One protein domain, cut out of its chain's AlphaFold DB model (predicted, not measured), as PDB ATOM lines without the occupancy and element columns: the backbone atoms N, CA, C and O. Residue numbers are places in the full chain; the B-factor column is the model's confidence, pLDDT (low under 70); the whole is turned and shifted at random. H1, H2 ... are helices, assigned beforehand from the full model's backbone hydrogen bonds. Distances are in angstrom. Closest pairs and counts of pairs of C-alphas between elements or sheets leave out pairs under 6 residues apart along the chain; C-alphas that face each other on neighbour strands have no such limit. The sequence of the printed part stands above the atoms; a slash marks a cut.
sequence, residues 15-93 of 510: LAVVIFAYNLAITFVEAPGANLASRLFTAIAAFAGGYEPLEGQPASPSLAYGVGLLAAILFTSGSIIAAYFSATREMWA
ATOM      1  N   LEU A  15     191.035 109.735 150.897       84.50
ATOM      2  CA  LEU A  15     190.689 110.504 149.705       84.50
ATOM      3  C   LEU A  15     191.615 110.175 148.521       84.50
ATOM      4  O   LEU A  15     191.127 110.000 147.406       84.50
ATOM      5  N   ALA A  16     192.922 110.013 148.760       84.56
ATOM      6  CA  ALA A  16     193.872 109.576 147.735       84.56
ATOM      7  C   ALA A  16     193.512 108.193 147.171       84.56
ATOM      8  O   ALA A  16     193.511 108.005 145.955       84.56
ATOM      9  N   VAL A  17     193.147 107.241 148.037       87.94
ATOM     10  CA  VAL A  17     192.721 105.892 147.630       87.94
ATOM     11  C   VAL A  17     191.448 105.945 146.788       87.94
ATOM     12  O   VAL A  17     191.363 105.245 145.784       87.94
ATOM     13  N   VAL A  18     190.480 106.793 147.144       90.00
ATOM     14  CA  VAL A  18     189.240 106.963 146.366       90.00
ATOM     15  C   VAL A  18     189.528 107.551 144.982       90.00
ATOM     16  O   VAL A  18     189.024 107.032 143.987       90.00
ATOM     17  N   ILE A  19     190.364 108.590 144.896       89.19
ATOM     18  CA  ILE A  19     190.758 109.206 143.617       89.19
ATOM     19  C   ILE A  19     191.533 108.203 142.752       89.19
ATOM     20  O   ILE A  19     191.278 108.082 141.554       89.19
ATOM     21  N   PHE A  20     192.447 107.443 143.358       89.56
ATOM     22  CA  PHE A  20     193.189 106.390 142.675       89.56
ATOM     23  C   PHE A  20     192.265 105.285 142.155       89.56
ATOM     24  O   PHE A  20     192.348 104.921 140.985       89.56
ATOM     25  N   ALA A  21     191.348 104.785 142.989       90.75
ATOM     26  CA  ALA A  21     190.390 103.752 142.608       90.75
ATOM     27  C   ALA A  21     189.453 104.223 141.485       90.75
ATOM     28  O   ALA A  21     189.156 103.450 140.576       90.75
ATOM     29  N   TYR A  22     189.032 105.491 141.516       91.69
ATOM     30  CA  TYR A  22     188.237 106.110 140.457       91.69
ATOM     31  C   TYR A  22     188.996 106.155 139.124       91.69
ATOM     32  O   TYR A  22     188.490 105.662 138.116       91.69
ATOM     33  N   ASN A  23     190.229 106.675 139.128       89.06
ATOM     34  CA  ASN A  23     191.071 106.716 137.929       89.06
ATOM     35  C   ASN A  23     191.348 105.306 137.402       89.06
ATOM     36  O   ASN A  23     191.189 105.053 136.214       89.06
ATOM     37  N   LEU A  24     191.673 104.360 138.285       90.25
ATOM     38  CA  LEU A  24     191.904 102.969 137.914       90.25
ATOM     39  C   LEU A  24     190.662 102.352 137.258       90.25
ATOM     40  O   LEU A  24     190.776 101.767 136.183       90.25
ATOM     41  N   ALA A  25     189.476 102.520 137.851       89.88
ATOM     42  CA  ALA A  25     188.223 102.001 137.306       89.88
ATOM     43  C   ALA A  25     187.930 102.545 135.897       89.88
ATOM     44  O   ALA A  25     187.539 101.776 135.019       89.88
ATOM     45  N   ILE A  26     188.178 103.834 135.655       87.75
ATOM     46  CA  ILE A  26     188.023 104.437 134.324       87.75
ATOM     47  C   ILE A  26     189.023 103.837 133.338       87.75
ATOM     48  O   ILE A  26     188.626 103.424 132.251       87.75
ATOM     49  N   THR A  27     190.293 103.698 133.719       86.00
ATOM     50  CA  THR A  27     191.318 103.096 132.854       86.00
ATOM     51  C   THR A  27     190.991 101.639 132.500       86.00
ATOM     52  O   THR A  27     191.276 101.187 131.393       86.00
ATOM     53  N   PHE A  28     190.345 100.890 133.402       87.81
ATOM     54  CA  PHE A  28     189.843  99.539 133.116       87.81
ATOM     55  C   PHE A  28     188.708  99.520 132.082       87.81
ATOM     56  O   PHE A  28     188.646  98.590 131.278       87.81
ATOM     57  N   VAL A  29     187.826 100.522 132.105       87.00
ATOM     58  CA  VAL A  29     186.706 100.649 131.158       87.00
ATOM     59  C   VAL A  29     187.187 101.137 129.791       87.00
ATOM     60  O   VAL A  29     186.738 100.633 128.766       87.00
ATOM     61  N   GLU A  30     188.105 102.102 129.766       85.00
ATOM     62  CA  GLU A  30     188.540 102.774 128.538       85.00
ATOM     63  C   GLU A  30     189.681 102.059 127.807       85.00
ATOM     64  O   GLU A  30     189.807 102.202 126.595       85.00
ATOM     65  N   ALA A  31     190.492 101.267 128.514       84.94
ATOM     66  CA  ALA A  31     191.606 100.518 127.933       84.94
ATOM     67  C   ALA A  31     191.510  99.008 128.237       84.94
ATOM     68  O   ALA A  31     192.439  98.448 128.833       84.94
ATOM     69  N   PRO A  32     190.430  98.302 127.832       83.88
ATOM     70  CA  PRO A  32     190.187  96.898 128.189       83.88
ATOM     71  C   PRO A  32     191.237  95.921 127.627       83.88
ATOM     72  O   PRO A  32     191.391  94.824 128.168       83.88
ATOM     73  N   GLY A  33     192.008  96.332 126.615       82.19
ATOM     74  CA  GLY A  33     193.134  95.569 126.063       82.19
ATOM     75  C   GLY A  33     194.484  95.791 126.760       82.19
ATOM     76  O   GLY A  33     195.381  94.967 126.609       82.19
ATOM     77  N   ALA A  34     194.645  96.864 127.545       85.88
ATOM     78  CA  ALA A  34     195.909  97.163 128.218       85.88
ATOM     79  C   ALA A  34     196.191  96.199 129.385       85.88
ATOM     80  O   ALA A  34     195.283  95.767 130.096       85.88
ATOM     81  N   ASN A  35     197.464  95.886 129.627       90.19
ATOM     82  CA  ASN A  35     197.842  95.052 130.767       90.19
ATOM     83  C   ASN A  35     197.652  95.796 132.113       90.19
ATOM     84  O   ASN A  35     197.588  97.027 132.168       90.19
ATOM     85  N   LEU A  36     197.581  95.043 133.216       87.00
ATOM     86  CA  LEU A  36     197.345  95.587 134.560       87.00
ATOM     87  C   LEU A  36     198.406  96.612 134.994       87.00
ATOM     88  O   LEU A  36     198.061  97.616 135.612       87.00
ATOM     89  N   ALA A  37     199.679  96.371 134.670       85.44
ATOM     90  CA  ALA A  37     200.782  97.237 135.081       85.44
ATOM     91  C   ALA A  37     200.676  98.624 134.435       85.44
ATOM     92  O   ALA A  37     200.790  99.632 135.126       85.44
ATOM     93  N   SER A  38     200.364  98.677 133.139       85.69
ATOM     94  CA  SER A  38     200.130  99.925 132.415       85.69
ATOM     95  C   SER A  38     198.929 100.687 132.980       85.69
ATOM     96  O   SER A  38     199.022 101.889 133.196       85.69
ATOM     97  N   ARG A  39     197.832  99.999 133.327       86.50
ATOM     98  CA  ARG A  39     196.656 100.642 133.946       86.50
ATOM     99  C   ARG A  39     196.953 101.235 135.323       86.50
ATOM    100  O   ARG A  39     196.498 102.338 135.621       86.50
ATOM    101  N   LEU A  40     197.706 100.508 136.151       86.88
ATOM    102  CA  LEU A  40     198.153 100.990 137.459       86.88
ATOM    103  C   LEU A  40     199.062 102.210 137.306       86.88
ATOM    104  O   LEU A  40     198.872 103.199 138.010       86.88
ATOM    105  N   PHE A  41     200.004 102.164 136.363       86.56
ATOM    106  CA  PHE A  41     200.914 103.273 136.100       86.56
ATOM    107  C   PHE A  41     200.164 104.533 135.655       86.56
ATOM    108  O   PHE A  41     200.360 105.591 136.245       86.56
ATOM    109  N   THR A  42     199.232 104.418 134.705       84.81
ATOM    110  CA  THR A  42     198.404 105.546 134.242       84.81
ATOM    111  C   THR A  42     197.550 106.135 135.373       84.81
ATOM    112  O   THR A  42     197.473 107.354 135.518       84.81
ATOM    113  N   ALA A  43     196.974 105.295 136.242       85.06
ATOM    114  CA  ALA A  43     196.208 105.763 137.400       85.06
ATOM    115  C   ALA A  43     197.073 106.503 138.446       85.06
ATOM    116  O   ALA A  43     196.592 107.441 139.081       85.06
ATOM    117  N   ILE A  44     198.346 106.120 138.610       85.44
ATOM    118  CA  ILE A  44     199.318 106.847 139.448       85.44
ATOM    119  C   ILE A  44     199.754 108.150 138.762       85.44
ATOM    120  O   ILE A  44     199.824 109.190 139.416       85.44
ATOM    121  N   ALA A  45     200.004 108.119 137.451       85.31
ATOM    122  CA  ALA A  45     200.470 109.267 136.671       85.31
ATOM    123  C   ALA A  45     199.512 110.469 136.751       85.31
ATOM    124  O   ALA A  45     199.964 111.616 136.731       85.31
ATOM    125  N   ALA A  46     198.213 110.224 136.953       84.62
ATOM    126  CA  ALA A  46     197.222 111.271 137.193       84.62
ATOM    127  C   ALA A  46     197.574 112.179 138.393       84.62
ATOM    128  O   ALA A  46     197.339 113.385 138.337       84.62
ATOM    129  N   PHE A  47     198.208 111.651 139.449       83.25
ATOM    130  CA  PHE A  47     198.656 112.450 140.602       83.25
ATOM    131  C   PHE A  47     199.843 113.365 140.286       83.25
ATOM    132  O   PHE A  47     200.031 114.368 140.973       83.25
ATOM    133  N   ALA A  48     200.606 113.052 139.237       82.12
ATOM    134  CA  ALA A  48     201.652 113.911 138.691       82.12
ATOM    135  C   ALA A  48     201.122 114.880 137.612       82.12
ATOM    136  O   ALA A  48     201.900 115.626 137.022       82.12
ATOM    137  N   GLY A  49     199.812 114.870 137.337       80.00
ATOM    138  CA  GLY A  49     199.196 115.647 136.260       80.00
ATOM    139  C   GLY A  49     199.430 115.072 134.860       80.00
ATOM    140  O   GLY A  49     199.194 115.762 133.870       80.00
ATOM    141  N   GLY A  50     199.892 113.823 134.766       82.06
ATOM    142  CA  GLY A  50     200.130 113.137 133.502       82.06
ATOM    143  C   GLY A  50     198.872 112.457 132.960       82.06
ATOM    144  O   GLY A  50     198.166 111.754 133.684       82.06
ATOM    145  N   TYR A  51     198.629 112.625 131.661       83.06
ATOM    146  CA  TYR A  51     197.773 111.739 130.878       83.06
ATOM    147  C   TYR A  51     198.636 111.053 129.825       83.06
ATOM    148  O   TYR A  51     199.131 111.704 128.907       83.06
ATOM    149  N   GLU A  52     198.814 109.745 129.977       81.25
ATOM    150  CA  GLU A  52     199.501 108.913 128.997       81.25
ATOM    151  C   GLU A  52     198.477 107.924 128.427       81.25
ATOM    152  O   GLU A  52     198.065 107.004 129.142       81.25
ATOM    153  N   PRO A  53     197.986 108.153 127.193       80.69
ATOM    154  CA  PRO A  53     196.943 107.324 126.611       80.69
ATOM    155  C   PRO A  53     197.471 105.909 126.381       80.69
ATOM    156  O   PRO A  53     198.486 105.705 125.714       80.69
ATOM    157  N   LEU A  54     196.760 104.927 126.926       84.94
ATOM    158  CA  LEU A  54     197.044 103.519 126.689       84.94
ATOM    159  C   LEU A  54     196.544 103.088 125.307       84.94
ATOM    160  O   LEU A  54     195.714 103.747 124.680       84.94
ATOM    161  N   GLU A  55     197.031 101.947 124.829       76.75
ATOM    162  CA  GLU A  55     196.590 101.379 123.556       76.75
ATOM    163  C   GLU A  55     195.060 101.184 123.545       76.75
ATOM    164  O   GLU A  55     194.495 100.491 124.396       76.75
ATOM    165  N   GLY A  56     194.382 101.843 122.598       72.50
ATOM    166  CA  GLY A  56     192.918 101.871 122.489       72.50
ATOM    167  C   GLY A  56     192.232 103.095 123.111       72.50
ATOM    168  O   GLY A  56     191.043 103.292 122.862       72.50
ATOM    169  N   GLN A  57     192.952 103.947 123.852       79.38
ATOM    170  CA  GLN A  57     192.421 105.210 124.376       79.38
ATOM    171  C   GLN A  57     192.568 106.379 123.387       79.38
ATOM    172  O   GLN A  57     193.485 106.404 122.560       79.38
ATOM    173  N   PRO A  58     191.677 107.384 123.470       76.81
ATOM    174  CA  PRO A  58     191.804 108.614 122.698       76.81
ATOM    175  C   PRO A  58     193.040 109.426 123.108       76.81
ATOM    176  O   PRO A  58     193.440 109.452 124.271       76.81
ATOM    177  N   ALA A  59     193.609 110.164 122.150       79.44
ATOM    178  CA  ALA A  59     194.777 111.023 122.378       79.44
ATOM    179  C   ALA A  59     194.519 112.154 123.393       79.44
ATOM    180  O   ALA A  59     195.455 112.652 124.012       79.44
ATOM    181  N   SER A  60     193.258 112.545 123.587       82.44
ATOM    182  CA  SER A  60     192.827 113.453 124.650       82.44
ATOM    183  C   SER A  60     192.013 112.695 125.700       82.44
ATOM    184  O   SER A  60     191.208 111.843 125.313       82.44
ATOM    185  N   PRO A  61     192.145 113.033 126.993       82.50
ATOM    186  CA  PRO A  61     191.406 112.362 128.053       82.50
ATOM    187  C   PRO A  61     189.897 112.531 127.859       82.50
ATOM    188  O   PRO A  61     189.419 113.589 127.438       82.50
ATOM    189  N   SER A  62     189.142 111.482 128.178       86.88
ATOM    190  CA  SER A  62     187.685 111.555 128.220       86.88
ATOM    191  C   SER A  62     187.225 112.530 129.307       86.88
ATOM    192  O   SER A  62     187.985 112.895 130.206       86.88
ATOM    193  N   LEU A  63     185.952 112.930 129.278       86.94
ATOM    194  CA  LEU A  63     185.397 113.788 130.328       86.94
ATOM    195  C   LEU A  63     185.469 113.112 131.709       86.94
ATOM    196  O   LEU A  63     185.769 113.776 132.697       86.94
ATOM    197  N   ALA A  64     185.260 111.792 131.773       84.19
ATOM    198  CA  ALA A  64     185.356 111.024 133.013       84.19
ATOM    199  C   ALA A  64     186.800 110.974 133.535       84.19
ATOM    200  O   ALA A  64     187.043 111.287 134.702       84.19
ATOM    201  N   TYR A  65     187.768 110.664 132.667       85.44
ATOM    202  CA  TYR A  65     189.181 110.674 133.044       85.44
ATOM    203  C   TYR A  65     189.641 112.086 133.430       85.44
ATOM    204  O   TYR A  65     190.364 112.266 134.406       85.44
ATOM    205  N   GLY A  66     189.168 113.113 132.719       85.62
ATOM    206  CA  GLY A  66     189.455 114.517 133.007       85.62
ATOM    207  C   GLY A  66     189.016 114.945 134.410       85.62
ATOM    208  O   GLY A  66     189.763 115.648 135.084       85.62
ATOM    209  N   VAL A  67     187.857 114.478 134.891       88.69
ATOM    210  CA  VAL A  67     187.402 114.722 136.276       88.69
ATOM    211  C   VAL A  67     188.345 114.068 137.289       88.69
ATOM    212  O   VAL A  67     188.723 114.704 138.274       88.69
ATOM    213  N   GLY A  68     188.762 112.826 137.038       86.44
ATOM    214  CA  GLY A  68     189.679 112.094 137.915       86.44
ATOM    215  C   GLY A  68     191.096 112.674 137.940       86.44
ATOM    216  O   GLY A  68     191.702 112.778 139.009       86.44
ATOM    217  N   LEU A  69     191.590 113.135 136.789       88.25
ATOM    218  CA  LEU A  69     192.857 113.848 136.643       88.25
ATOM    219  C   LEU A  69     192.837 115.176 137.408       88.25
ATOM    220  O   LEU A  69     193.759 115.478 138.161       88.25
ATOM    221  N   LEU A  70     191.767 115.958 137.259       89.62
ATOM    222  CA  LEU A  70     191.632 117.258 137.915       89.62
ATOM    223  C   LEU A  70     191.513 117.101 139.439       89.62
ATOM    224  O   LEU A  70     192.141 117.852 140.184       89.62
ATOM    225  N   ALA A  71     190.794 116.075 139.908       87.69
ATOM    226  CA  ALA A  71     190.742 115.714 141.324       87.69
ATOM    227  C   ALA A  71     192.120 115.306 141.876       87.69
ATOM    228  O   ALA A  71     192.494 115.749 142.963       87.69
ATOM    229  N   ALA A  72     192.894 114.514 141.125       87.88
ATOM    230  CA  ALA A  72     194.242 114.103 141.513       87.88
ATOM    231  C   ALA A  72     195.210 115.295 141.589       87.88
ATOM    232  O   ALA A  72     195.916 115.442 142.584       87.88
ATOM    233  N   ILE A  73     195.184 116.199 140.604       88.19
ATOM    234  CA  ILE A  73     195.999 117.423 140.604       88.19
ATOM    235  C   ILE A  73     195.655 118.306 141.808       88.19
ATOM    236  O   ILE A  73     196.553 118.711 142.545       88.19
ATOM    237  N   LEU A  74     194.366 118.579 142.047       88.75
ATOM    238  CA  LEU A  74     193.930 119.391 143.188       88.75
ATOM    239  C   LEU A  74     194.355 118.769 144.523       88.75
ATOM    240  O   LEU A  74     194.796 119.489 145.420       88.75
ATOM    241  N   PHE A  75     194.272 117.443 144.644       88.44
ATOM    242  CA  PHE A  75     194.728 116.723 145.827       88.44
ATOM    243  C   PHE A  75     196.244 116.850 146.033       88.44
ATOM    244  O   PHE A  75     196.683 117.203 147.131       88.44
ATOM    245  N   THR A  76     197.050 116.608 144.994       83.69
ATOM    246  CA  THR A  76     198.516 116.696 145.078       83.69
ATOM    247  C   THR A  76     198.962 118.124 145.381       83.69
ATOM    248  O   THR A  76     199.734 118.343 146.315       83.69
ATOM    249  N   SER A  77     198.437 119.121 144.661       82.38
ATOM    250  CA  SER A  77     198.750 120.534 144.907       82.38
ATOM    251  C   SER A  77     198.314 120.975 146.304       82.38
ATOM    252  O   SER A  77     199.096 121.608 147.009       82.38
ATOM    253  N   GLY A  78     197.110 120.598 146.743       82.44
ATOM    254  CA  GLY A  78     196.624 120.888 148.092       82.44
ATOM    255  C   GLY A  78     197.495 120.260 149.181       82.44
ATOM    256  O   GLY A  78     197.792 120.917 150.176       82.44
ATOM    257  N   SER A  79     197.972 119.032 148.969       79.88
ATOM    258  CA  SER A  79     198.859 118.327 149.902       79.88
ATOM    259  C   SER A  79     200.243 118.971 149.982       79.88
ATOM    260  O   SER A  79     200.758 119.170 151.080       79.88
ATOM    261  N   ILE A  80     200.823 119.368 148.843       79.12
ATOM    262  CA  ILE A  80     202.102 120.096 148.795       79.12
ATOM    263  C   ILE A  80     201.968 121.451 149.493       79.12
ATOM    264  O   ILE A  80     202.810 121.808 150.313       79.12
ATOM    265  N   ILE A  81     200.894 122.191 149.210       78.19
ATOM    266  CA  ILE A  81     200.615 123.483 149.840       78.19
ATOM    267  C   ILE A  81     200.423 123.310 151.353       78.19
ATOM    268  O   ILE A  81     200.993 124.071 152.129       78.19
ATOM    269  N   ALA A  82     199.677 122.295 151.792       73.38
ATOM    270  CA  ALA A  82     199.472 122.008 153.209       73.38
ATOM    271  C   ALA A  82     200.778 121.622 153.920       73.38
ATOM    272  O   ALA A  82     201.038 122.129 155.009       73.38
ATOM    273  N   ALA A  83     201.615 120.787 153.296       71.88
ATOM    274  CA  ALA A  83     202.935 120.430 153.812       71.88
ATOM    275  C   ALA A  83     203.871 121.649 153.876       71.88
ATOM    276  O   ALA A  83     204.583 121.849 154.857       71.88
ATOM    277  N   TYR A  84     203.826 122.519 152.866       72.62
ATOM    278  CA  TYR A  84     204.573 123.774 152.861       72.62
ATOM    279  C   TYR A  84     204.102 124.718 153.978       72.62
ATOM    280  O   TYR A  84     204.918 125.286 154.707       72.62
ATOM    281  N   PHE A  85     202.789 124.862 154.175       71.19
ATOM    282  CA  PHE A  85     202.228 125.679 155.252       71.19
ATOM    283  C   PHE A  85     202.478 125.093 156.646       71.19
ATOM    284  O   PHE A  85     202.679 125.861 157.584       71.19
ATOM    285  N   SER A  86     202.496 123.767 156.814       66.00
ATOM    286  CA  SER A  86     202.822 123.151 158.105       66.00
ATOM    287  C   SER A  86     204.296 123.352 158.455       66.00
ATOM    288  O   SER A  86     204.589 123.858 159.538       66.00
ATOM    289  N   ALA A  87     205.203 123.074 157.513       62.59
ATOM    290  CA  ALA A  87     206.641 123.255 157.695       62.59
ATOM    291  C   ALA A  87     206.996 124.724 157.971       62.59
ATOM    292  O   ALA A  87     207.775 125.032 158.875       62.59
ATOM    293  N   THR A  88     206.379 125.659 157.242       67.50
ATOM    294  CA  THR A  88     206.580 127.091 157.500       67.50
ATOM    295  C   THR A  88     206.000 127.500 158.848       67.50
ATOM    296  O   THR A  88     206.680 128.198 159.592       67.50
ATOM    297  N   ARG A  89     204.790 127.061 159.220       66.31
ATOM    298  CA  ARG A  89     204.179 127.402 160.516       66.31
ATOM    299  C   ARG A  89     205.019 126.927 161.699       66.31
ATOM    300  O   ARG A  89     205.181 127.689 162.649       66.31
ATOM    301  N   GLU A  90     205.555 125.714 161.638       61.91
ATOM    302  CA  GLU A  90     206.440 125.175 162.673       61.91
ATOM    303  C   GLU A  90     207.741 125.985 162.766       61.91
ATOM    304  O   GLU A  90     208.129 126.424 163.847       61.91
ATOM    305  N   MET A  91     208.357 126.295 161.623       64.81
ATOM    306  CA  MET A  91     209.561 127.125 161.566       64.81
ATOM    307  C   MET A  91     209.311 128.554 162.077       64.81
ATOM    308  O   MET A  91     210.154 129.131 162.764       64.81
ATOM    309  N   TRP A  92     208.143 129.133 161.786       64.62
ATOM    310  CA  TRP A  92     207.725 130.439 162.301       64.62
ATOM    311  C   TRP A  92     207.469 130.412 163.808       64.62
ATOM    312  O   TRP A  92     207.834 131.371 164.485       64.62
ATOM    313  N   ALA A  93     206.875 129.338 164.335       65.75
ATOM    314  CA  ALA A  93     206.683 129.150 165.769       65.75
ATOM    315  C   ALA A  93     208.033 129.041 166.494       65.75
ATOM    316  O   ALA A  93     208.275 129.808 167.422       65.75
TER     317      ALA A  93
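AT A GLANCE: This is residues 15 to 93 of the 510 residues of an uncharacterized protein of Corynebacterium endometrii (UniProt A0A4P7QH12). A small compact body of three helices has a long helical arm: H1, H2 and the first part of H3 pack on one another, and residues 78 to 93 of H3 stick out free from them. H1 and H3 run opposite ways at a shallow tilt, while H2 stands steeply to both. The printed part has 79 residues with three named helices, H1, H2 and H3 in that order, and no named strand; the class is all helix. The whole is loose, with a radius of gyration of the C-alphas of 15.1 A, and spans 54 by 21 by 17 A.

IN THESE COORDINATES: H1 is residues 15 to 30, 22.6 A long from C-alpha 15 at (190.689, 110.504, 149.705) to C-alpha 30. After a tight link, H2 is residues 36 to 48, 19.3 A long, beginning at C-alpha 36 at (197.345, 95.587, 134.560). H3 is residues 63 to 93, 44.1 A long, ending at C-alpha 93 at (206.683, 129.150, 165.769).

HOW THE PARTS SIT: H1 and H2 touch at a steep tilt of 50 degrees, opposite ways; their closest C-alphas, of Leu 24 and Ala 43, are 5.2 A apart. H1 touches H3 at a shallow tilt of 22 degrees, opposite ways; H3 does so with residues 64 to 75 alone, and the closest C-alphas, of Asn 23 and Gly 68, are 5.6 A apart. Residues 46 to 48 of H2 touch residues 68 to 76 of H3, the closest C-alphas being those of Phe 47 and Ala 72 at 4.8 A. H2 and H3 run the same way at a steep tilt of 51 degrees. In H1 and H3 every O i to N i+4 pair is within hydrogen-bond range; in H2, 7 of 9 are.

THE WHOLE: The C-alphas farthest apart, of Gly 33 and Ala 93, are 53.7 A apart. Without residues 78 to 93, the body spans 31 by 21 by 16 A. The link from H2 to H3, residues 49 to 62, is long. The printed part has no cut. Its mean pLDDT is 82.4, and residues 86 to 93 are under 70.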